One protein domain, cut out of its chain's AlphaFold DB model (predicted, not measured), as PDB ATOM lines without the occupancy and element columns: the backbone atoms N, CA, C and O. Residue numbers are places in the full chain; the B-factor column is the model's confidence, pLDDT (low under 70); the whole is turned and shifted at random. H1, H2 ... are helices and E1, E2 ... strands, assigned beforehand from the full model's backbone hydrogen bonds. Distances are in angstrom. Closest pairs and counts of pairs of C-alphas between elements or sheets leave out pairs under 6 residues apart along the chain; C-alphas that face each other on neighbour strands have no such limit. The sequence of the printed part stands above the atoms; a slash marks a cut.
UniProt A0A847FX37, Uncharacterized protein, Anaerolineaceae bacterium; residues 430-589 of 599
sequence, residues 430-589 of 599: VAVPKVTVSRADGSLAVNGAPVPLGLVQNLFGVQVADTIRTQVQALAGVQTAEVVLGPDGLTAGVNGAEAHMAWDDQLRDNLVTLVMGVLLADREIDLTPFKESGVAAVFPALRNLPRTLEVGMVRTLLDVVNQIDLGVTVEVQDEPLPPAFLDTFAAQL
ATOM      1  N   VAL A 430      63.308  -9.939 -22.798       74.38
ATOM      2  CA  VAL A 430      62.154 -10.492 -22.062       74.38
ATOM      3  C   VAL A 430      61.094  -9.404 -21.881       74.38
ATOM      4  O   VAL A 430      61.398  -8.323 -21.372       74.38
ATOM      5  N   ALA A 431      59.856  -9.681 -22.286       75.19
ATOM      6  CA  ALA A 431      58.711  -8.779 -22.205       75.19
ATOM      7  C   ALA A 431      57.448  -9.532 -21.741       75.19
ATOM      8  O   ALA A 431      56.482  -9.695 -22.485       75.19
ATOM      9  N   VAL A 432      57.452  -9.958 -20.475       82.38
ATOM     10  CA  VAL A 432      56.334 -10.665 -19.829       82.38
ATOM     11  C   VAL A 432      55.727  -9.773 -18.732       82.38
ATOM     12  O   VAL A 432      56.262  -9.711 -17.624       82.38
ATOM     13  N   PRO A 433      54.665  -8.995 -19.019       85.62
ATOM     14  CA  PRO A 433      53.958  -8.218 -18.007       85.62
ATOM     15  C   PRO A 433      53.230  -9.107 -16.993       85.62
ATOM     16  O   PRO A 433      52.598 -10.102 -17.349       85.62
ATOM     17  N   LYS A 434      53.234  -8.666 -15.733       90.00
ATOM     18  CA  LYS A 434      52.408  -9.229 -14.666       90.00
ATOM     19  C   LYS A 434      51.074  -8.488 -14.598       90.00
ATOM     20  O   LYS A 434      51.054  -7.283 -14.348       90.00
ATOM     21  N   VAL A 435      49.966  -9.185 -14.810       91.25
ATOM     22  CA  VAL A 435      48.604  -8.649 -14.715       91.25
ATOM     23  C   VAL A 435      47.953  -9.176 -13.444       91.25
ATOM     24  O   VAL A 435      47.718 -10.370 -13.323       91.25
ATOM     25  N   THR A 436      47.632  -8.301 -12.500       91.69
ATOM     26  CA  THR A 436      46.857  -8.674 -11.312       91.69
ATOM     27  C   THR A 436      45.379  -8.391 -11.561       91.69
ATOM     28  O   THR A 436      45.028  -7.312 -12.043       91.69
ATOM     29  N   VAL A 437      44.518  -9.347 -11.227       91.62
ATOM     30  CA  VAL A 437      43.068  -9.304 -11.418       91.62
ATOM     31  C   VAL A 437      42.373  -9.514 -10.079       91.62
ATOM     32  O   VAL A 437      42.625 -10.498  -9.384       91.62
ATOM     33  N   SER A 438      41.462  -8.614  -9.723       89.94
ATOM     34  CA  SER A 438      40.612  -8.770  -8.541       89.94
ATOM     35  C   SER A 438      39.344  -9.553  -8.874       89.94
ATOM     36  O   SER A 438      38.561  -9.167  -9.748       89.94
ATOM     37  N   ARG A 439      39.086 -10.622  -8.118       89.19
ATOM     38  CA  ARG A 439      37.841 -11.400  -8.185       89.19
ATOM     39  C   ARG A 439      36.662 -10.675  -7.522       89.19
ATOM     40  O   ARG A 439      35.513 -10.924  -7.893       89.19
ATOM     41  N   ALA A 440      36.924  -9.766  -6.578       88.69
ATOM     42  CA  ALA A 440      35.883  -9.027  -5.860       88.69
ATOM     43  C   ALA A 440      35.104  -8.071  -6.775       88.69
ATOM     44  O   ALA A 440      33.873  -8.014  -6.723       88.69
ATOM     45  N   ASP A 441      35.820  -7.329  -7.618       87.88
ATOM     46  CA  ASP A 441      35.265  -6.206  -8.382       87.88
ATOM     47  C   ASP A 441      35.690  -6.165  -9.859       87.88
ATOM     48  O   ASP A 441      35.226  -5.297 -10.596       87.88
ATOM     49  N   GLY A 442      36.524  -7.106 -10.322       86.25
ATOM     50  CA  GLY A 442      36.999  -7.152 -11.708       86.25
ATOM     51  C   GLY A 442      38.029  -6.076 -12.055       86.25
ATOM     52  O   GLY A 442      38.289  -5.841 -13.238       86.25
ATOM     53  N   SER A 443      38.600  -5.397 -11.053       89.75
ATOM     54  CA  SER A 443      39.686  -4.438 -11.265       89.75
ATOM     55  C   SER A 443      40.963  -5.129 -11.765       89.75
ATOM     56  O   SER A 443      41.212  -6.302 -11.480       89.75
ATOM     57  N   LEU A 444      41.773  -4.382 -12.524       89.69
ATOM     58  CA  LEU A 444      43.025  -4.847 -13.124       89.69
ATOM     59  C   LEU A 444      44.196  -3.943 -12.744       89.69
ATOM     60  O   LEU A 444      44.050  -2.721 -12.703       89.69
ATOM     61  N   ALA A 445      45.380  -4.525 -12.588       88.62
ATOM     62  CA  ALA A 445      46.648  -3.807 -12.552       88.62
ATOM     63  C   ALA A 445      47.664  -4.471 -13.482       88.62
ATOM     64  O   ALA A 445      47.736  -5.692 -13.551       88.62
ATOM     65  N   VAL A 446      48.473  -3.673 -14.177       87.62
ATOM     66  CA  VAL A 446      49.576  -4.163 -15.018       87.62
ATOM     67  C   VAL A 446      50.885  -3.697 -14.399       87.62
ATOM     68  O   VAL A 446      51.085  -2.501 -14.195       87.62
ATOM     69  N   ASN A 447      51.769  -4.635 -14.064       86.44
ATOM     70  CA  ASN A 447      53.032  -4.400 -13.362       86.44
ATOM     71  C   ASN A 447      52.854  -3.539 -12.093       86.44
ATOM     72  O   ASN A 447      53.644  -2.640 -11.816       86.44
ATOM     73  N   GLY A 448      51.772  -3.790 -11.344       83.06
ATOM     74  CA  GLY A 448      51.421  -3.062 -10.118       83.06
ATOM     75  C   GLY A 448      50.736  -1.704 -10.328       83.06
ATOM     76  O   GLY A 448      50.345  -1.075  -9.347       83.06
ATOM     77  N   ALA A 449      50.550  -1.247 -11.572       86.50
ATOM     78  CA  ALA A 449      49.826  -0.014 -11.881       86.50
ATOM     79  C   ALA A 449      48.341  -0.307 -12.191       86.50
ATOM     80  O   ALA A 449      48.068  -0.996 -13.178       86.50
ATOM     81  N   PRO A 450      47.372   0.208 -11.404       87.44
ATOM     82  CA  PRO A 450      45.948  -0.021 -11.658       87.44
ATOM     83  C   PRO A 450      45.475   0.587 -12.986       87.44
ATOM     84  O   PRO A 450      45.799   1.733 -13.313       87.44
ATOM     85  N   VAL A 451      44.672  -0.168 -13.736       85.50
ATOM     86  CA  VAL A 451      44.093   0.245 -15.020       85.50
ATOM     87  C   VAL A 451      42.800   1.033 -14.770       85.50
ATOM     88  O   VAL A 451      41.932   0.545 -14.046       85.50
ATOM     89  N   PRO A 452      42.619   2.227 -15.371       82.00
ATOM     90  CA  PRO A 452      41.435   3.059 -15.158       82.00
ATOM     91  C   PRO A 452      40.224   2.565 -15.964       82.00
ATOM     92  O   PRO A 452      39.823   3.162 -16.968       82.00
ATOM     93  N   LEU A 453      39.665   1.420 -15.566       80.69
ATOM     94  CA  LEU A 453      38.545   0.782 -16.264       80.69
ATOM     95  C   LEU A 453      37.261   1.624 -16.202       80.69
ATOM     96  O   LEU A 453      36.457   1.563 -17.134       80.69
ATOM     97  N   GLY A 454      37.083   2.448 -15.161       73.56
ATOM     98  CA  GLY A 454      35.943   3.363 -15.054       73.56
ATOM     99  C   GLY A 454      35.978   4.454 -16.125       73.56
ATOM    100  O   GLY A 454      34.967   4.742 -16.768       73.56
ATOM    101  N   LEU A 455      37.153   5.026 -16.387       72.38
ATOM    102  CA  LEU A 455      37.374   5.968 -17.480       72.38
ATOM    103  C   LEU A 455      37.141   5.307 -18.846       72.38
ATOM    104  O   LEU A 455      36.508   5.915 -19.705       72.38
ATOM    105  N   VAL A 456      37.595   4.063 -19.043       71.88
ATOM    106  CA  VAL A 456      37.350   3.301 -20.285       71.88
ATOM    107  C   VAL A 456      35.850   3.107 -20.518       71.88
ATOM    108  O   VAL A 456      35.363   3.373 -21.617       71.88
ATOM    109  N   GLN A 457      35.093   2.728 -19.486       74.12
ATOM    110  CA  GLN A 457      33.639   2.621 -19.581       74.12
ATOM    111  C   GLN A 457      32.987   3.971 -19.907       74.12
ATOM    112  O   GLN A 457      32.127   4.038 -20.782       74.12
ATOM    113  N   ASN A 458      33.409   5.053 -19.253       69.88
ATOM    114  CA  ASN A 458      32.840   6.385 -19.473       69.88
ATOM    115  C   ASN A 458      33.145   6.950 -20.870       69.88
ATOM    116  O   ASN A 458      32.324   7.679 -21.423       69.88
ATOM    117  N   LEU A 459      34.311   6.633 -21.439       69.88
ATOM    118  CA  LEU A 459      34.734   7.132 -22.752       69.88
ATOM    119  C   LEU A 459      34.218   6.281 -23.915       69.88
ATOM    120  O   LEU A 459      33.903   6.828 -24.970       69.88
ATOM    121  N   PHE A 460      34.139   4.961 -23.738       71.75
ATOM    122  CA  PHE A 460      33.844   4.022 -24.825       71.75
ATOM    123  C   PHE A 460      32.523   3.261 -24.645       71.75
ATOM    124  O   PHE A 460      32.113   2.538 -25.548       71.75
ATOM    125  N   GLY A 461      31.840   3.409 -23.506       69.69
ATOM    126  CA  GLY A 461      30.571   2.735 -23.213       69.69
ATOM    127  C   GLY A 461      30.691   1.227 -22.959       69.69
ATOM    128  O   GLY A 461      29.674   0.541 -22.916       69.69
ATOM    129  N   VAL A 462      31.908   0.694 -22.802       73.00
ATOM    130  CA  VAL A 462      32.164  -0.748 -22.648       73.00
ATOM    131  C   VAL A 462      32.335  -1.106 -21.171       73.00
ATOM    132  O   VAL A 462      33.215  -0.576 -20.495       73.00
ATOM    133  N   GLN A 463      31.520  -2.035 -20.665       77.25
ATOM    134  CA  GLN A 463      31.558  -2.484 -19.270       77.25
ATOM    135  C   GLN A 463      32.560  -3.636 -19.087       77.25
ATOM    136  O   GLN A 463      32.217  -4.820 -19.076       77.25
ATOM    137  N   VAL A 464      33.839  -3.270 -18.988       79.50
ATOM    138  CA  VAL A 464      34.959  -4.225 -18.961       79.50
ATOM    139  C   VAL A 464      35.088  -4.920 -17.598       79.50
ATOM    140  O   VAL A 464      35.236  -6.138 -17.555       79.50
ATOM    141  N   ALA A 465      34.970  -4.178 -16.490       82.00
ATOM    142  CA  ALA A 465      35.181  -4.710 -15.137       82.00
ATOM    143  C   ALA A 465      34.186  -5.826 -14.766       82.00
ATOM    144  O   ALA A 465      34.595  -6.878 -14.284       82.00
ATOM    145  N   ASP A 466      32.890  -5.656 -15.061       81.44
ATOM    146  CA  ASP A 466      31.902  -6.715 -14.809       81.44
ATOM    147  C   ASP A 466      32.151  -7.958 -15.664       81.44
ATOM    148  O   ASP A 466      32.017  -9.072 -15.166       81.44
ATOM    149  N   THR A 467      32.574  -7.779 -16.920       82.75
ATOM    150  CA  THR A 467      32.915  -8.901 -17.809       82.75
ATOM    151  C   THR A 467      34.104  -9.690 -17.264       82.75
ATOM    152  O   THR A 467      34.044 -10.917 -17.186       82.75
ATOM    153  N   ILE A 468      35.165  -8.992 -16.838       84.56
ATOM    154  CA  ILE A 468      36.338  -9.604 -16.193       84.56
ATOM    155  C   ILE A 468      35.909 -10.345 -14.931       84.56
ATOM    156  O   ILE A 468      36.242 -11.516 -14.765       84.56
ATOM    157  N   ARG A 469      35.123  -9.693 -14.069       85.69
ATOM    158  CA  ARG A 469      34.623 -10.291 -12.830       85.69
ATOM    159  C   ARG A 469      33.867 -11.589 -13.106       85.69
ATOM    160  O   ARG A 469      34.157 -12.592 -12.466       85.69
ATOM    161  N   THR A 470      32.946 -11.606 -14.073       84.44
ATOM    162  CA  THR A 470      32.194 -12.819 -14.435       84.44
ATOM    163  C   THR A 470      33.103 -13.937 -14.950       84.44
ATOM    164  O   THR A 470      32.920 -15.086 -14.556       84.44
ATOM    165  N   GLN A 471      34.098 -13.625 -15.786       83.50
ATOM    166  CA  GLN A 471      35.025 -14.636 -16.311       83.50
ATOM    167  C   GLN A 471      35.954 -15.203 -15.226       83.50
ATOM    168  O   GLN A 471      36.164 -16.411 -15.165       83.50
ATOM    169  N   VAL A 472      36.467 -14.358 -14.330       84.19
ATOM    170  CA  VAL A 472      37.415 -14.758 -13.274       84.19
ATOM    171  C   VAL A 472      36.711 -15.457 -12.108       84.19
ATOM    172  O   VAL A 472      37.297 -16.322 -11.459       84.19
ATOM    173  N   GLN A 473      35.434 -15.148 -11.857       81.31
ATOM    174  CA  GLN A 473      34.611 -15.879 -10.887       81.31
ATOM    175  C   GLN A 473      34.403 -17.347 -11.277       81.31
ATOM    176  O   GLN A 473      34.310 -18.194 -10.392       81.31
ATOM    177  N   ALA A 474      34.378 -17.664 -12.575       78.25
ATOM    178  CA  ALA A 474      34.309 -19.045 -13.052       78.25
ATOM    179  C   ALA A 474      35.618 -19.833 -12.818       78.25
ATOM    180  O   ALA A 474      35.616 -21.056 -12.907       78.25
ATOM    181  N   LEU A 475      36.720 -19.149 -12.482       81.44
ATOM    182  CA  LEU A 475      38.061 -19.709 -12.276       81.44
ATOM    183  C   LEU A 475      38.445 -19.701 -10.783       81.44
ATOM    184  O   LEU A 475      39.498 -19.197 -10.393       81.44
ATOM    185  N   ALA A 476      37.566 -20.218  -9.921       75.50
ATOM    186  CA  ALA A 476      37.717 -20.124  -8.464       75.50
ATOM    187  C   ALA A 476      39.005 -20.780  -7.917       75.50
ATOM    188  O   ALA A 476      39.570 -20.285  -6.945       75.50
ATOM    189  N   GLY A 477      39.491 -21.851  -8.552       81.44
ATOM    190  CA  GLY A 477      40.721 -22.547  -8.153       81.44
ATOM    191  C   GLY A 477      42.017 -21.955  -8.723       81.44
ATOM    192  O   GLY A 477      43.096 -22.425  -8.373       81.44
ATOM    193  N   VAL A 478      41.941 -20.945  -9.595       87.94
ATOM    194  CA  VAL A 478      43.117 -20.340 -10.241       87.94
ATOM    195  C   VAL A 478      43.580 -19.123  -9.441       87.94
ATOM    196  O   VAL A 478      42.816 -18.180  -9.233       87.94
ATOM    197  N   GLN A 479      44.835 -19.149  -9.005       90.50
ATOM    198  CA  GLN A 479      45.551 -18.061  -8.334       90.50
ATOM    199  C   GLN A 479      46.583 -17.433  -9.265       90.50
ATOM    200  O   GLN A 479      46.731 -16.215  -9.295       90.50
ATOM    201  N   THR A 480      47.272 -18.251 -10.057       92.38
ATOM    202  CA  THR A 480      48.186 -17.768 -11.091       92.38
ATOM    203  C   THR A 480      47.930 -18.494 -12.401       92.38
ATOM    204  O   THR A 480      47.549 -19.663 -12.410       92.38
ATOM    205  N   ALA A 481      48.114 -17.798 -13.513       91.19
ATOM    206  CA  ALA A 481      48.125 -18.379 -14.845       91.19
ATOM    207  C   ALA A 481      49.223 -17.711 -15.666       91.19
ATOM    208  O   ALA A 481      49.439 -16.508 -15.556       91.19
ATOM    209  N   GLU A 482      49.913 -18.471 -16.496       93.00
ATOM    210  CA  GLU A 482      51.020 -17.977 -17.300       93.00
ATOM    211  C   GLU A 482      50.911 -18.509 -18.718       93.00
ATOM    212  O   GLU A 482      50.587 -19.675 -18.928       93.00
ATOM    213  N   VAL A 483      51.184 -17.643 -19.688       91.62
ATOM    214  CA  VAL A 483      51.438 -18.039 -21.072       91.62
ATOM    215  C   VAL A 483      52.588 -17.186 -21.578       91.62
ATOM    216  O   VAL A 483      52.448 -15.965 -21.669       91.62
ATOM    217  N   VAL A 484      53.715 -17.813 -21.899       88.94
ATOM    218  CA  VAL A 484      54.926 -17.148 -22.391       88.94
ATOM    219  C   VAL A 484      55.436 -17.866 -23.626       88.94
ATOM    220  O   VAL A 484      55.732 -19.052 -23.597       88.94
ATOM    221  N   LEU A 485      55.538 -17.125 -24.719       88.19
ATOM    222  CA  LEU A 485      56.105 -17.539 -25.992       88.19
ATOM    223  C   LEU A 485      57.515 -16.961 -26.117       88.19
ATOM    224  O   LEU A 485      57.699 -15.782 -25.844       88.19
ATOM    225  N   GLY A 486      58.491 -17.730 -26.580       85.44
ATOM    226  CA  GLY A 486      59.854 -17.244 -26.771       85.44
ATOM    227  C   GLY A 486      60.683 -18.098 -27.737       85.44
ATOM    228  O   GLY A 486      60.149 -18.993 -28.402       85.44
ATOM    229  N   PRO A 487      62.002 -17.842 -27.816       82.38
ATOM    230  CA  PRO A 487      62.919 -18.583 -28.689       82.38
ATOM    231  C   PRO A 487      63.036 -20.050 -28.295       82.38
ATOM    232  O   PRO A 487      63.301 -20.891 -29.148       82.38
ATOM    233  N   ASP A 488      62.825 -20.341 -27.010       84.06
ATOM    234  CA  ASP A 488      62.956 -21.681 -26.451       84.06
ATOM    235  C   ASP A 488      61.661 -22.498 -26.586       84.06
ATOM    236  O   ASP A 488      61.697 -23.720 -26.467       84.06
ATOM    237  N   GLY A 489      60.518 -21.848 -26.840       89.56
ATOM    238  CA  GLY A 489      59.233 -22.536 -26.881       89.56
ATOM    239  C   GLY A 489      58.033 -21.712 -26.424       89.56
ATOM    240  O   GLY A 489      58.074 -20.484 -26.347       89.56
ATOM    241  N   LEU A 490      56.962 -22.422 -26.076       90.94
ATOM    242  CA  LEU A 490      55.763 -21.904 -25.426       90.94
ATOM    243  C   LEU A 490      55.619 -22.549 -24.044       90.94
ATOM    244  O   LEU A 490      55.407 -23.755 -23.936       90.94
ATOM    245  N   THR A 491      55.674 -21.742 -22.993       92.50
ATOM    246  CA  THR A 491      55.325 -22.136 -21.627       92.50
ATOM    247  C   THR A 491      53.884 -21.749 -21.338       92.50
ATOM    248  O   THR A 491      53.473 -20.618 -21.598       92.50
ATOM    249  N   ALA A 492      53.112 -22.678 -20.785       93.50
ATOM    250  CA  ALA A 492      51.788 -22.421 -20.242       93.50
ATOM    251  C   ALA A 492      51.714 -22.986 -18.825       93.50
ATOM    252  O   ALA A 492      52.057 -24.147 -18.609       93.50
ATOM    253  N   GLY A 493      51.256 -22.190 -17.864       92.50
ATOM    254  CA  GLY A 493      51.223 -22.577 -16.461       92.50
ATOM    255  C   GLY A 493      49.963 -22.142 -15.734       92.50
ATOM    256  O   GLY A 493      49.274 -21.201 -16.129       92.50
ATOM    257  N   VAL A 494      49.661 -22.844 -14.649       92.94
ATOM    258  CA  VAL A 494      48.571 -22.545 -13.721       92.94
ATOM    259  C   VAL A 494      49.023 -22.879 -12.305       92.94
ATOM    260  O   VAL A 494      49.598 -23.935 -12.071       92.94
ATOM    261  N   ASN A 495      48.786 -21.976 -11.354       92.44
ATOM    262  CA  ASN A 495      49.133 -22.141  -9.937       92.44
ATOM    263  C   ASN A 495      50.603 -22.542  -9.688       92.44
ATOM    264  O   ASN A 495      50.903 -23.237  -8.723       92.44
ATOM    265  N   GLY A 496      51.517 -22.092 -10.554       88.69
ATOM    266  CA  GLY A 496      52.949 -22.406 -10.482       88.69
ATOM    267  C   GLY A 496      53.357 -23.749 -11.098       88.69
ATOM    268  O   GLY A 496      54.543 -24.057 -11.102       88.69
ATOM    269  N   ALA A 497      52.415 -24.530 -11.632       92.88
ATOM    270  CA  ALA A 497      52.712 -25.733 -12.399       92.88
ATOM    271  C   ALA A 497      52.654 -25.443 -13.903       92.88
ATOM    272  O   ALA A 497      51.743 -24.757 -14.367       92.88
ATOM    273  N   GLU A 498      53.608 -25.971 -14.671       93.50
ATOM    274  CA  GLU A 498      53.855 -25.547 -16.055       93.50
ATOM    275  C   GLU A 498      53.954 -26.728 -17.031       93.50
ATOM    276  O   GLU A 498      54.452 -27.801 -16.693       93.50
ATOM    277  N   ALA A 499      53.502 -26.515 -18.265       94.25
ATOM    278  CA  ALA A 499      53.896 -27.277 -19.444       94.25
ATOM    279  C   ALA A 499      54.770 -26.389 -20.328       94.25
ATOM    280  O   ALA A 499      54.460 -25.215 -20.538       94.25
ATOM    281  N   HIS A 500      55.816 -26.970 -20.904       94.19
ATOM    282  CA  HIS A 500      56.690 -26.286 -21.842       94.19
ATOM    283  C   HIS A 500      56.744 -27.047 -23.167       94.19
ATOM    284  O   HIS A 500      57.252 -28.167 -23.235       94.19
ATOM    285  N   MET A 501      56.208 -26.441 -24.220       94.38
ATOM    286  CA  MET A 501      56.364 -26.904 -25.592       94.38
ATOM    287  C   MET A 501      57.668 -26.339 -26.144       94.38
ATOM    288  O   MET A 501      57.752 -25.139 -26.384       94.38
ATOM    289  N   ALA A 502      58.663 -27.193 -26.341       92.19
ATOM    290  CA  ALA A 502      59.995 -26.788 -26.767       92.19
ATOM    291  C   ALA A 502      60.145 -26.913 -28.287       92.19
ATOM    292  O   ALA A 502      59.747 -27.924 -28.877       92.19
ATOM    293  N   TRP A 503      60.750 -25.910 -28.922       91.44
ATOM    294  CA  TRP A 503      60.994 -25.914 -30.366       91.44
ATOM    295  C   TRP A 503      62.344 -25.311 -30.743       91.44
ATOM    296  O   TRP A 503      62.955 -24.561 -29.988       91.44
ATOM    297  N   ASP A 504      62.770 -25.615 -31.963       89.12
ATOM    298  CA  ASP A 504      63.666 -24.781 -32.753       89.12
ATOM    299  C   ASP A 504      62.896 -24.220 -33.963       89.12
ATOM    300  O   ASP A 504      61.681 -24.411 -34.089       89.12
ATOM    301  N   ASP A 505      63.588 -23.523 -34.866       84.31
ATOM    302  CA  ASP A 505      62.952 -22.929 -36.045       84.31
ATOM    303  C   ASP A 505      62.278 -23.975 -36.948       84.31
ATOM    304  O   ASP A 505      61.204 -23.708 -37.489       84.31
ATOM    305  N   GLN A 506      62.856 -25.175 -37.073       87.38
ATOM    306  CA  GLN A 506      62.305 -26.238 -37.913       87.38
ATOM    307  C   GLN A 506      61.019 -26.808 -37.308       87.38
ATOM    308  O   GLN A 506      59.995 -26.864 -37.989       87.38
ATOM    309  N   LEU A 507      61.038 -27.197 -36.030       90.44
ATOM    310  CA  LEU A 507      59.853 -27.751 -35.368       90.44
ATOM    311  C   LEU A 507      58.720 -26.727 -35.295       90.44
ATOM    312  O   LEU A 507      57.554 -27.057 -35.525       90.44
ATOM    313  N   ARG A 508      59.053 -25.464 -35.011       88.50
ATOM    314  CA  ARG A 508      58.093 -24.359 -35.014       88.50
ATOM    315  C   ARG A 508      57.454 -24.195 -36.392       88.50
ATOM    316  O   ARG A 508      56.234 -24.069 -36.485       88.50
ATOM    317  N   ASP A 509      58.250 -24.207 -37.459       86.44
ATOM    318  CA  ASP A 509      57.738 -24.083 -38.823       86.44
ATOM    319  C   ASP A 509      56.837 -25.257 -39.216       86.44
ATOM    320  O   ASP A 509      55.794 -25.030 -39.839       86.44
ATOM    321  N   ASN A 510      57.173 -26.483 -38.809       88.94
ATOM    322  CA  ASN A 510      56.320 -27.661 -39.004       88.94
ATOM    323  C   ASN A 510      54.980 -27.494 -38.270       88.94
ATOM    324  O   ASN A 510      53.917 -27.662 -38.871       88.94
ATOM    325  N   LEU A 511      54.999 -27.044 -37.007       89.00
ATOM    326  CA  LEU A 511      53.777 -26.752 -36.247       89.00
ATOM    327  C   LEU A 511      52.913 -25.685 -36.931       89.00
ATOM    328  O   LEU A 511      51.701 -25.857 -37.053       89.00
ATOM    329  N   VAL A 512      53.518 -24.594 -37.406       84.88
ATOM    330  CA  VAL A 512      52.803 -23.531 -38.135       84.88
ATOM    331  C   VAL A 512      52.184 -24.073 -39.417       84.88
ATOM    332  O   VAL A 512      51.054 -23.722 -39.750       84.88
ATOM    333  N   THR A 513      52.903 -24.940 -40.129       84.25
ATOM    334  CA  THR A 513      52.415 -25.590 -41.353       84.25
ATOM    335  C   THR A 513      51.205 -26.448 -41.065       84.25
ATOM    336  O   THR A 513      50.196 -26.307 -41.750       84.25
ATOM    337  N   LEU A 514      51.277 -27.270 -40.021       84.75
ATOM    338  CA  LEU A 514      50.171 -28.114 -39.603       84.75
ATOM    339  C   LEU A 514      48.958 -27.275 -39.187       84.75
ATOM    340  O   LEU A 514      47.859 -27.485 -39.686       84.75
ATOM    341  N   VAL A 515      49.140 -26.286 -38.308       82.94
ATOM    342  CA  VAL A 515      48.037 -25.440 -37.821       82.94
ATOM    343  C   VAL A 515      47.381 -24.677 -38.971       82.94
ATOM    344  O   VAL A 515      46.156 -24.659 -39.080       82.94
ATOM    345  N   MET A 516      48.172 -24.070 -39.853       77.38
ATOM    346  CA  MET A 516      47.631 -23.303 -40.972       77.38
ATOM    347  C   MET A 516      47.021 -24.196 -42.056       77.38
ATOM    348  O   MET A 516      45.987 -23.850 -42.617       77.38
ATOM    349  N   GLY A 517      47.665 -25.325 -42.349       72.56
ATOM    350  CA  GLY A 517      47.281 -26.247 -43.414       72.56
ATOM    351  C   GLY A 517      46.158 -27.205 -43.041       72.56
ATOM    352  O   GLY A 517      45.493 -27.694 -43.946       72.56
ATOM    353  N   VAL A 518      45.931 -27.445 -41.744       72.31
ATOM    354  CA  VAL A 518      44.891 -28.360 -41.251       72.31
ATOM    355  C   VAL A 518      43.801 -27.621 -40.480       72.31
ATOM    356  O   VAL A 518      42.626 -27.667 -40.834       72.31
ATOM    357  N   LEU A 519      44.163 -26.878 -39.427       68.94
ATOM    358  CA  LEU A 519      43.166 -26.236 -38.556       68.94
ATOM    359  C   LEU A 519      42.541 -24.980 -39.184       68.94
ATOM    360  O   LEU A 519      41.423 -24.595 -38.832       68.94
ATOM    361  N   LEU A 520      43.272 -24.317 -40.085       69.88
ATOM    362  CA  LEU A 520      42.897 -23.027 -40.670       69.88
ATOM    363  C   LEU A 520      42.799 -23.051 -42.201       69.88
ATOM    364  O   LEU A 520      42.602 -21.989 -42.788       69.88
ATOM    365  N   ALA A 521      42.879 -24.228 -42.833       62.91
ATOM    366  CA  ALA A 521      42.952 -24.399 -44.290       62.91
ATOM    367  C   ALA A 521      41.861 -23.627 -45.060       62.91
ATOM    368  O   ALA A 521      42.126 -23.050 -46.111       62.91
ATOM    369  N   ASP A 522      40.656 -23.556 -44.484       60.59
ATOM    370  CA  ASP A 522      39.477 -22.906 -45.070       60.59
ATOM    371  C   ASP A 522      39.109 -21.564 -44.403       60.59
ATOM    372  O   ASP A 522      38.017 -21.029 -44.613       60.59
ATOM    373  N   ARG A 523      39.982 -21.011 -43.548       59.09
ATOM    374  CA  ARG A 523      39.718 -19.768 -42.807       59.09
ATOM    375  C   ARG A 523      40.593 -18.624 -43.307       59.09
ATOM    376  O   ARG A 523      41.780 -18.549 -43.005       59.09
ATOM    377  N   GLU A 524      39.976 -17.646 -43.967       58.56
ATOM    378  CA  GLU A 524      40.601 -16.335 -44.153       58.56
ATOM    379  C   GLU A 524      40.651 -15.599 -42.803       58.56
ATOM    380  O   GLU A 524      39.629 -15.160 -42.271       58.56
ATOM    381  N   ILE A 525      41.849 -15.461 -42.232       60.38
ATOM    382  CA  ILE A 525      42.058 -14.629 -41.044       60.38
ATOM    383  C   ILE A 525      42.174 -13.175 -41.498       60.38
ATOM    384  O   ILE A 525      43.195 -12.764 -42.055       60.38
ATOM    385  N   ASP A 526      41.124 -12.392 -41.247       59.81
ATOM    386  CA  ASP A 526      41.120 -10.954 -41.507       59.81
ATOM    387  C   ASP A 526      42.000 -10.217 -40.488       59.81
ATOM    388  O   ASP A 526      41.700 -10.142 -39.294       59.81
ATOM    389  N   LEU A 527      43.096  -9.635 -40.977       59.19
ATOM    390  CA  LEU A 527      44.028  -8.847 -40.170       59.19
ATOM    391  C   LEU A 527      43.619  -7.376 -40.020       59.19
ATOM    392  O   LEU A 527      44.362  -6.599 -39.414       59.19
ATOM    393  N   THR A 528      42.475  -6.960 -40.568       61.12
ATOM    394  CA  THR A 528      41.983  -5.575 -40.480       61.12
ATOM    395  C   THR A 528      41.876  -5.078 -39.030       61.12
ATOM    396  O   THR A 528      42.470  -4.036 -38.743       61.12
ATOM    397  N   PRO A 529      41.294  -5.829 -38.070       57.31
ATOM    398  CA  PRO A 529      41.232  -5.396 -36.670       57.31
ATOM    399  C   PRO A 529      42.615  -5.217 -36.028       57.31
ATOM    400  O   PRO A 529      42.823  -4.314 -35.221       57.31
ATOM    401  N   PHE A 530      43.592  -6.050 -36.404       55.81
ATOM    402  CA  PHE A 530      44.957  -5.972 -35.881       55.81
ATOM    403  C   PHE A 530      45.734  -4.785 -36.469       55.81
ATOM    404  O   PHE A 530      46.475  -4.113 -35.751       55.81
ATOM    405  N   LYS A 531      45.527  -4.468 -37.753       56.25
ATOM    406  CA  LYS A 531      46.122  -3.289 -38.410       56.25
ATOM    407  C   LYS A 531      45.533  -1.975 -37.925       56.25
ATOM    408  O   LYS A 531      46.246  -0.976 -37.866       56.25
ATOM    409  N   GLU A 532      44.246  -1.980 -37.604       57.97
ATOM    410  CA  GLU A 532      43.544  -0.834 -37.027       57.97
ATOM    411  C   GLU A 532      43.814  -0.691 -35.521       57.97
ATOM    412  O   GLU A 532      43.590   0.376 -34.950       57.97
ATOM    413  N   SER A 533      44.371  -1.727 -34.882       53.59
ATOM    414  CA  SER A 533      44.873  -1.641 -33.512       53.59
ATOM    415  C   SER A 533      46.137  -0.771 -33.424       53.59
ATOM    416  O   SER A 533      46.971  -0.723 -34.331       53.59
ATOM    417  N   GLY A 534      46.338  -0.120 -32.273       47.16
ATOM    418  CA  GLY A 534      47.535   0.688 -32.005       47.16
ATOM    419  C   GLY A 534      48.862  -0.090 -32.042       47.16
ATOM    420  O   GLY A 534      49.922   0.530 -32.061       47.16
ATOM    421  N   VAL A 535      48.835  -1.428 -32.100       45.59
ATOM    422  CA  VAL A 535      50.025  -2.300 -32.124       45.59
ATOM    423  C   VAL A 535      50.799  -2.166 -33.441       45.59
ATOM    424  O   VAL A 535      52.027  -2.062 -33.437       45.59
ATOM    425  N   ALA A 536      50.100  -2.044 -34.576       44.72
ATOM    426  CA  ALA A 536      50.725  -1.820 -35.884       44.72
ATOM    427  C   ALA A 536      51.397  -0.434 -36.003       44.72
ATOM    428  O   ALA A 536      52.172  -0.178 -36.929       44.72
ATOM    429  N   ALA A 537      51.127   0.486 -35.069       49.59
ATOM    430  CA  ALA A 537      51.831   1.761 -35.001       49.59
ATOM    431  C   ALA A 537      53.232   1.645 -34.379       49.59
ATOM    432  O   ALA A 537      54.077   2.490 -34.671       49.59
ATOM    433  N   VAL A 538      53.478   0.606 -33.575       44.44
ATOM    434  CA  VAL A 538      54.725   0.399 -32.820       44.44
ATOM    435  C   VAL A 538      55.736  -0.447 -33.604       44.44
ATOM    436  O   VAL A 538      56.936  -0.218 -33.491       44.44
ATOM    437  N   PHE A 539      55.271  -1.360 -34.463       47.97
ATOM    438  CA  PHE A 539      56.130  -2.247 -35.255       47.97
ATOM    439  C   PHE A 539      55.947  -1.997 -36.765       47.97
ATOM    440  O   PHE A 539      54.986  -2.488 -37.361       47.97
ATOM    441  N   PRO A 540      56.864  -1.258 -37.425       53.72
ATOM    442  CA  PRO A 540      56.743  -0.884 -38.839       53.72
ATOM    443  C   PRO A 540      56.615  -2.069 -39.806       53.72
ATOM    444  O   PRO A 540      55.960  -1.940 -40.839       53.72
ATOM    445  N   ALA A 541      57.190  -3.225 -39.456       52.56
ATOM    446  CA  ALA A 541      57.083  -4.462 -40.231       52.56
ATOM    447  C   ALA A 541      55.630  -4.962 -40.373       52.56
ATOM    448  O   ALA A 541      55.292  -5.589 -41.373       52.56
ATOM    449  N   LEU A 542      54.744  -4.620 -39.429       51.69
ATOM    450  CA  LEU A 542      53.347  -5.070 -39.408       51.69
ATOM    451  C   LEU A 542      52.423  -4.233 -40.312       51.69
ATOM    452  O   LEU A 542      51.337  -4.683 -40.678       51.69
ATOM    453  N   ARG A 543      52.841  -3.022 -40.714       53.78
ATOM    454  CA  ARG A 543      52.015  -2.105 -41.530       53.78
ATOM    455  C   ARG A 543      51.843  -2.550 -42.981       53.78
ATOM    456  O   ARG A 543      50.851  -2.187 -43.604       53.78
ATOM    457  N   ASN A 544      52.790  -3.329 -43.503       56.19
ATOM    458  CA  ASN A 544      52.820  -3.748 -44.909       56.19
ATOM    459  C   ASN A 544      52.310  -5.178 -45.131       56.19
ATOM    460  O   ASN A 544      52.425  -5.695 -46.240       56.19
ATOM    461  N   LEU A 545      51.753  -5.825 -44.105       56.06
ATOM    462  CA  LEU A 545      51.207  -7.171 -44.253       56.06
ATOM    463  C   LEU A 545      50.000  -7.151 -45.220       56.06
ATOM    464  O   LEU A 545      49.191  -6.216 -45.163       56.06
ATOM    465  N   PRO A 546      49.831  -8.159 -46.092       58.12
ATOM    466  CA  PRO A 546      48.579  -8.459 -46.793       58.12
ATOM    467  C   PRO A 546      47.367  -8.559 -45.855       58.12
ATOM    468  O   PRO A 546      47.505  -8.633 -44.635       58.12
ATOM    469  N   ARG A 547      46.144  -8.444 -46.392       55.62
ATOM    470  CA  ARG A 547      44.902  -8.518 -45.585       55.62
ATOM    471  C   ARG A 547      44.591  -9.936 -45.098       55.62
ATOM    472  O   ARG A 547      43.923 -10.065 -44.081       55.62
ATOM    473  N   THR A 548      45.117 -10.936 -45.793       56.53
ATOM    474  CA  THR A 548      44.992 -12.362 -45.495       56.53
ATOM    475  C   THR A 548      46.325 -12.914 -44.988       56.53
ATOM    476  O   THR A 548      47.393 -12.419 -45.352       56.53
ATOM    477  N   LEU A 549      46.259 -13.909 -44.104       60.09
ATOM    478  CA  LEU A 549      47.414 -14.529 -43.460       60.09
ATOM    479  C   LEU A 549      47.807 -15.814 -44.215       60.09
ATOM    480  O   LEU A 549      47.078 -16.797 -44.168       60.09
ATOM    481  N   GLU A 550      48.949 -15.817 -44.907       66.12
ATOM    482  CA  GLU A 550      49.518 -17.026 -45.533       66.12
ATOM    483  C   GLU A 550      50.565 -17.687 -44.619       66.12
ATOM    484  O   GLU A 550      51.214 -17.007 -43.820       66.12
ATOM    485  N   VAL A 551      50.798 -18.997 -44.776       61.91
ATOM    486  CA  VAL A 551      51.763 -19.781 -43.968       61.91
ATOM    487  C   VAL A 551      53.139 -19.106 -43.896       61.91
ATOM    488  O   VAL A 551      53.692 -18.927 -42.813       61.91
ATOM    489  N   GLY A 552      53.671 -18.655 -45.039       59.03
ATOM    490  CA  GLY A 552      54.979 -17.993 -45.104       59.03
ATOM    491  C   GLY A 552      55.039 -16.662 -44.342       59.03
ATOM    492  O   GLY A 552      56.086 -16.302 -43.801       59.03
ATOM    493  N   MET A 553      53.914 -15.949 -44.230       65.25
ATOM    494  CA  MET A 553      53.835 -14.714 -43.447       65.25
ATOM    495  C   MET A 553      53.820 -14.988 -41.946       65.25
ATOM    496  O   MET A 553      54.453 -14.245 -41.200       65.25
ATOM    497  N   VAL A 554      53.128 -16.042 -41.500       70.06
ATOM    498  CA  VAL A 554      53.117 -16.445 -40.083       70.06
ATOM    499  C   VAL A 554      54.519 -16.818 -39.629       70.06
ATOM    500  O   VAL A 554      54.967 -16.317 -38.603       70.06
ATOM    501  N   ARG A 555      55.239 -17.608 -40.432       70.31
ATOM    502  CA  ARG A 555      56.639 -17.960 -40.157       70.31
ATOM    503  C   ARG A 555      57.525 -16.717 -40.051       70.31
ATOM    504  O   ARG A 555      58.191 -16.535 -39.043       70.31
ATOM    505  N   THR A 556      57.418 -15.794 -41.013       66.81
ATOM    506  CA  THR A 556      58.184 -14.532 -40.999       66.81
ATOM    507  C   THR A 556      57.868 -13.663 -39.774       66.81
ATOM    508  O   THR A 556      58.747 -12.996 -39.233       66.81
ATOM    509  N   LEU A 557      56.607 -13.629 -39.329       69.25
ATOM    510  CA  LEU A 557      56.219 -12.905 -38.117       69.25
ATOM    511  C   LEU A 557      56.792 -13.570 -36.868       69.25
ATOM    512  O   LEU A 557      57.339 -12.876 -36.014       69.25
ATOM    513  N   LEU A 558      56.706 -14.896 -36.783       72.75
ATOM    514  CA  LEU A 558      57.263 -15.659 -35.673       72.75
ATOM    515  C   LEU A 558      58.789 -15.564 -35.620       72.75
ATOM    516  O   LEU A 558      59.311 -15.417 -34.528       72.75
ATOM    517  N   ASP A 559      59.501 -15.501 -36.747       70.50
ATOM    518  CA  ASP A 559      60.958 -15.278 -36.775       70.50
ATOM    519  C   ASP A 559      61.390 -13.983 -36.079       70.50
ATOM    520  O   ASP A 559      62.445 -13.919 -35.446       70.50
ATOM    521  N   VAL A 560      60.579 -12.930 -36.204       66.31
ATOM    522  CA  VAL A 560      60.853 -11.628 -35.580       66.31
ATOM    523  C   VAL A 560      60.440 -11.627 -34.108       66.31
ATOM    524  O   VAL A 560      61.111 -11.026 -33.272       66.31
ATOM    525  N   VAL A 561      59.320 -12.277 -33.800       66.94
ATOM    526  CA  VAL A 561      58.667 -12.262 -32.484       66.94
ATOM    527  C   VAL A 561      59.333 -13.249 -31.518       66.94
ATOM    528  O   VAL A 561      59.543 -12.897 -30.362       66.94
ATOM    529  N   ASN A 562      59.771 -14.418 -31.993       68.62
ATOM    530  CA  ASN A 562      60.403 -15.462 -31.180       68.62
ATOM    531  C   ASN A 562      61.829 -15.129 -30.735       68.62
ATOM    532  O   ASN A 562      62.416 -15.897 -29.994       68.62
ATOM    533  N   GLN A 563      62.412 -13.992 -31.113       71.62
ATOM    534  CA  GLN A 563      63.691 -13.557 -30.528       71.62
ATOM    535  C   GLN A 563      63.512 -12.922 -29.134       71.62
ATOM    536  O   GLN A 563      64.496 -12.581 -28.468       71.62
ATOM    537  N   ILE A 564      62.263 -12.731 -28.698       75.94
ATOM    538  CA  ILE A 564      61.871 -12.059 -27.458       75.94
ATOM    539  C   ILE A 564      60.877 -12.957 -26.717       75.94
ATOM    540  O   ILE A 564      59.960 -13.484 -27.338       75.94
ATOM    541  N   ASP A 565      61.012 -13.085 -25.394       77.31
ATOM    542  CA  ASP A 565      59.951 -13.713 -24.601       77.31
ATOM    543  C   ASP A 565      58.754 -12.755 -24.514       77.31
ATOM    544  O   ASP A 565      58.863 -11.651 -23.971       77.31
ATOM    545  N   LEU A 566      57.613 -13.167 -25.048       82.75
ATOM    546  CA  LEU A 566      56.365 -12.421 -25.099       82.75
ATOM    547  C   LEU A 566      55.264 -13.240 -24.453       82.75
ATOM    548  O   LEU A 566      54.995 -14.373 -24.839       82.75
ATOM    549  N   GLY A 567      54.583 -12.655 -23.482       83.50
ATOM    550  CA  GLY A 567      53.577 -13.397 -22.748       83.50
ATOM    551  C   GLY A 567      52.818 -12.554 -21.757       83.50
ATOM    552  O   GLY A 567      52.831 -11.326 -21.814       83.50
ATOM    553  N   VAL A 568      52.158 -13.231 -20.833       87.31
ATOM    554  CA  VAL A 568      51.508 -12.611 -19.689       87.31
ATOM    555  C   VAL A 568      51.521 -13.579 -18.517       87.31
ATOM    556  O   VAL A 568      51.227 -14.765 -18.674       87.31
ATOM    557  N   THR A 569      51.806 -13.049 -17.335       90.38
ATOM    558  CA  THR A 569      51.566 -13.747 -16.072       90.38
ATOM    559  C   THR A 569      50.383 -13.077 -15.396       90.38
ATOM    560  O   THR A 569      50.438 -11.893 -15.068       90.38
ATOM    561  N   VAL A 570      49.300 -13.813 -15.199       91.12
ATOM    562  CA  VAL A 570      48.086 -13.355 -14.532       91.12
ATOM    563  C   VAL A 570      48.097 -13.836 -13.085       91.12
ATOM    564  O   VAL A 570      48.257 -15.022 -12.827       91.12
ATOM    565  N   GLU A 571      47.898 -12.924 -12.140       92.69
ATOM    566  CA  GLU A 571      47.672 -13.219 -10.724       92.69
ATOM    567  C   GLU A 571      46.236 -12.841 -10.370       92.69
ATOM    568  O   GLU A 571      45.796 -11.727 -10.648       92.69
ATOM    569  N   VAL A 572      45.499 -13.759  -9.759       90.56
ATOM    570  CA  VAL A 572      44.116 -13.554  -9.338       90.56
ATOM    571  C   VAL A 572      44.075 -13.469  -7.820       90.56
ATOM    572  O   VAL A 572      44.546 -14.369  -7.129       90.56
ATOM    573  N   GLN A 573      43.473 -12.402  -7.299       90.06
ATOM    574  CA  GLN A 573      43.314 -12.174  -5.863       90.06
ATOM    575  C   GLN A 573      41.853 -11.916  -5.488       90.06
ATOM    576  O   GLN A 573      41.063 -11.426  -6.296       90.06
ATOM    577  N   ASP A 574      41.499 -12.213  -4.240       88.38
ATOM    578  CA  ASP A 574      40.139 -12.015  -3.725       88.38
ATOM    579  C   ASP A 574      39.880 -10.596  -3.207       88.38
ATOM    580  O   ASP A 574      38.731 -10.214  -2.994       88.38
ATOM    581  N   GLU A 575      40.930  -9.798  -3.020       87.06
ATOM    582  CA  GLU A 575      40.823  -8.421  -2.545       87.06
ATOM    583  C   GLU A 575      40.728  -7.422  -3.714       87.06
ATOM    584  O   GLU A 575      41.396  -7.607  -4.738       87.06
ATOM    585  N   PRO A 576      39.944  -6.336  -3.575       85.62
ATOM    586  CA  PRO A 576      39.892  -5.272  -4.572       85.62
ATOM    587  C   PRO A 576      41.249  -4.575  -4.718       85.62
ATOM    588  O   PRO A 576      41.967  -4.364  -3.737       85.62
ATOM    589  N   LEU A 577      41.596  -4.178  -5.945       86.06
ATOM    590  CA  LEU A 577      42.820  -3.421  -6.199       86.06
ATOM    591  C   LEU A 577      42.646  -1.940  -5.819       86.06
ATOM    592  O   LEU A 577      41.530  -1.412  -5.847       86.06
ATOM    593  N   PRO A 578      43.743  -1.224  -5.503       83.56
ATOM    594  CA  PRO A 578      43.693   0.220  -5.315       83.56
ATOM    595  C   PRO A 578      43.097   0.924  -6.546       83.56
ATOM    596  O   PRO A 578      43.411   0.541  -7.677       83.56
ATOM    597  N   PRO A 579      42.278   1.977  -6.366       76.75
ATOM    598  CA  PRO A 579      41.665   2.673  -7.489       76.75
ATOM    599  C   PRO A 579      42.731   3.333  -8.368       76.75
ATOM    600  O   PRO A 579      43.704   3.911  -7.875       76.75
ATOM    601  N   ALA A 580      42.525   3.301  -9.687       80.06
ATOM    602  CA  ALA A 580      43.408   3.995 -10.611       80.06
ATOM    603  C   ALA A 580      43.378   5.508 -10.352       80.06
ATOM    604  O   ALA A 580      42.317   6.117 -10.174       80.06
ATOM    605  N   PHE A 581      44.554   6.141 -10.377       75.31
ATOM    606  CA  PHE A 581      44.675   7.591 -10.199       75.31
ATOM    607  C   PHE A 581      43.790   8.358 -11.192       75.31
ATOM    608  O   PHE A 581      43.129   9.317 -10.811       75.31
ATOM    609  N   LEU A 582      43.727   7.900 -12.449       70.81
ATOM    610  CA  LEU A 582      42.920   8.529 -13.496       70.81
ATOM    611  C   LEU A 582      41.410   8.359 -13.285       70.81
ATOM    612  O   LEU A 582      40.673   9.292 -13.589       70.81
ATOM    613  N   ASP A 583      40.952   7.246 -12.708       65.69
ATOM    614  CA  ASP A 583      39.542   7.080 -12.323       65.69
ATOM    615  C   ASP A 583      39.186   8.011 -11.160       65.69
ATOM    616  O   ASP A 583      38.160   8.689 -11.181       65.69
ATOM    617  N   THR A 584      40.085   8.118 -10.181       68.62
ATOM    618  CA  THR A 584      39.930   9.021  -9.031       68.62
ATOM    619  C   THR A 584      39.919  10.488  -9.474       68.62
ATOM    620  O   THR A 584      39.112  11.285  -9.000       68.62
ATOM    621  N   PHE A 585      40.782  10.844 -10.425       67.38
ATOM    622  CA  PHE A 585      40.881  12.181 -11.004       67.38
ATOM    623  C   PHE A 585      39.669  12.525 -11.883       67.38
ATOM    624  O   PHE A 585      39.103  13.611 -11.754       67.38
ATOM    625  N   ALA A 586      39.214  11.597 -12.731       61.75
ATOM    626  CA  ALA A 586      38.018  11.775 -13.550       61.75
ATOM    627  C   ALA A 586      36.753  11.916 -12.689       61.75
ATOM    628  O   ALA A 586      35.932  12.790 -12.959       61.75
ATOM    629  N   ALA A 587      36.629  11.134 -11.611       62.19
ATOM    630  CA  ALA A 587      35.531  11.250 -10.651       62.19
ATOM    631  C   ALA A 587      35.521  12.592  -9.891       62.19
ATOM    632  O   ALA A 587      34.461  13.053  -9.476       62.19
ATOM    633  N   GLN A 588      36.680  13.237  -9.717       61.22
ATOM    634  CA  GLN A 588      36.791  14.567  -9.103       61.22
ATOM    635  C   GLN A 588      36.516  15.718 -10.086       61.22
ATOM    636  O   GLN A 588      36.094  16.793  -9.659       61.22
ATOM    637  N   LEU A 589      36.749  15.514 -11.387       56.50
ATOM    638  CA  LEU A 589      36.549  16.528 -12.430       56.50
ATOM    639  C   LEU A 589      35.177  16.473 -13.107       56.50
ATOM    640  O   LEU A 589      34.731  17.486 -13.649       56.50
TER     641      LEU A 589
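Overview. This is residues 430 to 589 of the 599 residues of an uncharacterized protein of Anaerolineaceae bacterium (UniProt A0A847FX37). What shape does the model have? A six-stranded sheet bridges two groups of helices at opposite ends of its strands, with H1, H2 and H7 at one end and H3 and H6 at the other, as a loose arch. The stretch between H3 and H6, with short H4 and H5, folds back on the far side of an open gap from H1. What are its parts? The printed part has 160 residues, with seven named helices and six named strands in the chain order E1 E2 H1 H2 E3 E4 E5 H3 H4 H5 H6 E6 H7, of mixed class. The mixed sheet runs E2 E1 E6 E3 E4 E5; the whole is loose, with a radius of gyration of the C-alphas of 18.7 A and spans of 53 by 36 by 29 A.

Arrangement. How is the sheet joined? E1, residues 434 to 438, is parallel to E6, residues 564 to 573, with N 435 and O 569 at 2.8 A, and forms an antiparallel hairpin with edge strand E2, residues 444 to 446, with N 445 and O 436 at 2.9 A. E3, residues 480 to 486, is antiparallel to E6, with N 481 and O 570 at 2.9 A. E3, E4, residues 489 to 494, and E5, residues 497 to 502, form a meander, each strand the antiparallel neighbour of the one before, with N 482 and O 493 at 2.8 A and N 490 and O 501 at 2.8 A. Which helices meet near E1 and E2? H1, residues 453 to 460, and H2, residues 464 to 473, only just touch, with 3 pairs of C-alphas within 8 A, the closest those of Leu 453 and Ala 465, 6.5 A apart; H2 only grazes the sheet. H1 touches H7, residues 581 to 589, at a steep tilt of 59 degrees, the closest C-alphas being those of Leu 455 and Asp 583, 5.7 A apart. E2, H1, H2 and E3 make a split strand-helix-strand unit, two strands running the same way with E1 and E6 between them, and its crossover is left-handed. Which lie at the other end? H3, residues 505 to 519, touches H6, residues 551 to 561, at a steep tilt of 44 degrees, opposite ways, the closest C-alphas being those of Met 516 and Val 551, 6.2 A apart. H3 only grazes the sheet, and H6 is only just not on it, with 4 pairs of C-alphas within 10 A. H4, residues 528 to 532, and H5, residues 534 to 537, are close but not clearly touching, with the C-alphas of Phe 530 and Ala 536 closest at 7.1 A. Are the helix backbones complete? Every O i to N i+4 pair is within hydrogen-bond range in H1, H2, H3, H4 and H7, and 6 of 7 are in H6; H5 is too short for such a pair.

Along the chain. Which elements are long? From first to last C-alpha E6 measures 28.5 A, H3 20.2 A, E3 19.6 A, E4 16.9 A, E5 16.1 A and H6 15.4 A. Where are the anchors? E1 begins at C-alpha 434, (52.408, -9.229, -14.666), and H7 ends at C-alpha 589, (36.549, 16.528, -12.430).

Size, cuts and confidence. How far does it reach? The two C-alphas farthest apart, those of Gln 506 and Gln 588, are 56.1 A apart, and the printed part has no cut. Where are the long link and low confidence? The link from H5 to H6, residues 538 to 550, is long. Mean pLDDT of the printed part is 76.8; 50 residues are under 70, among them 519 to 553 and 583 to 589.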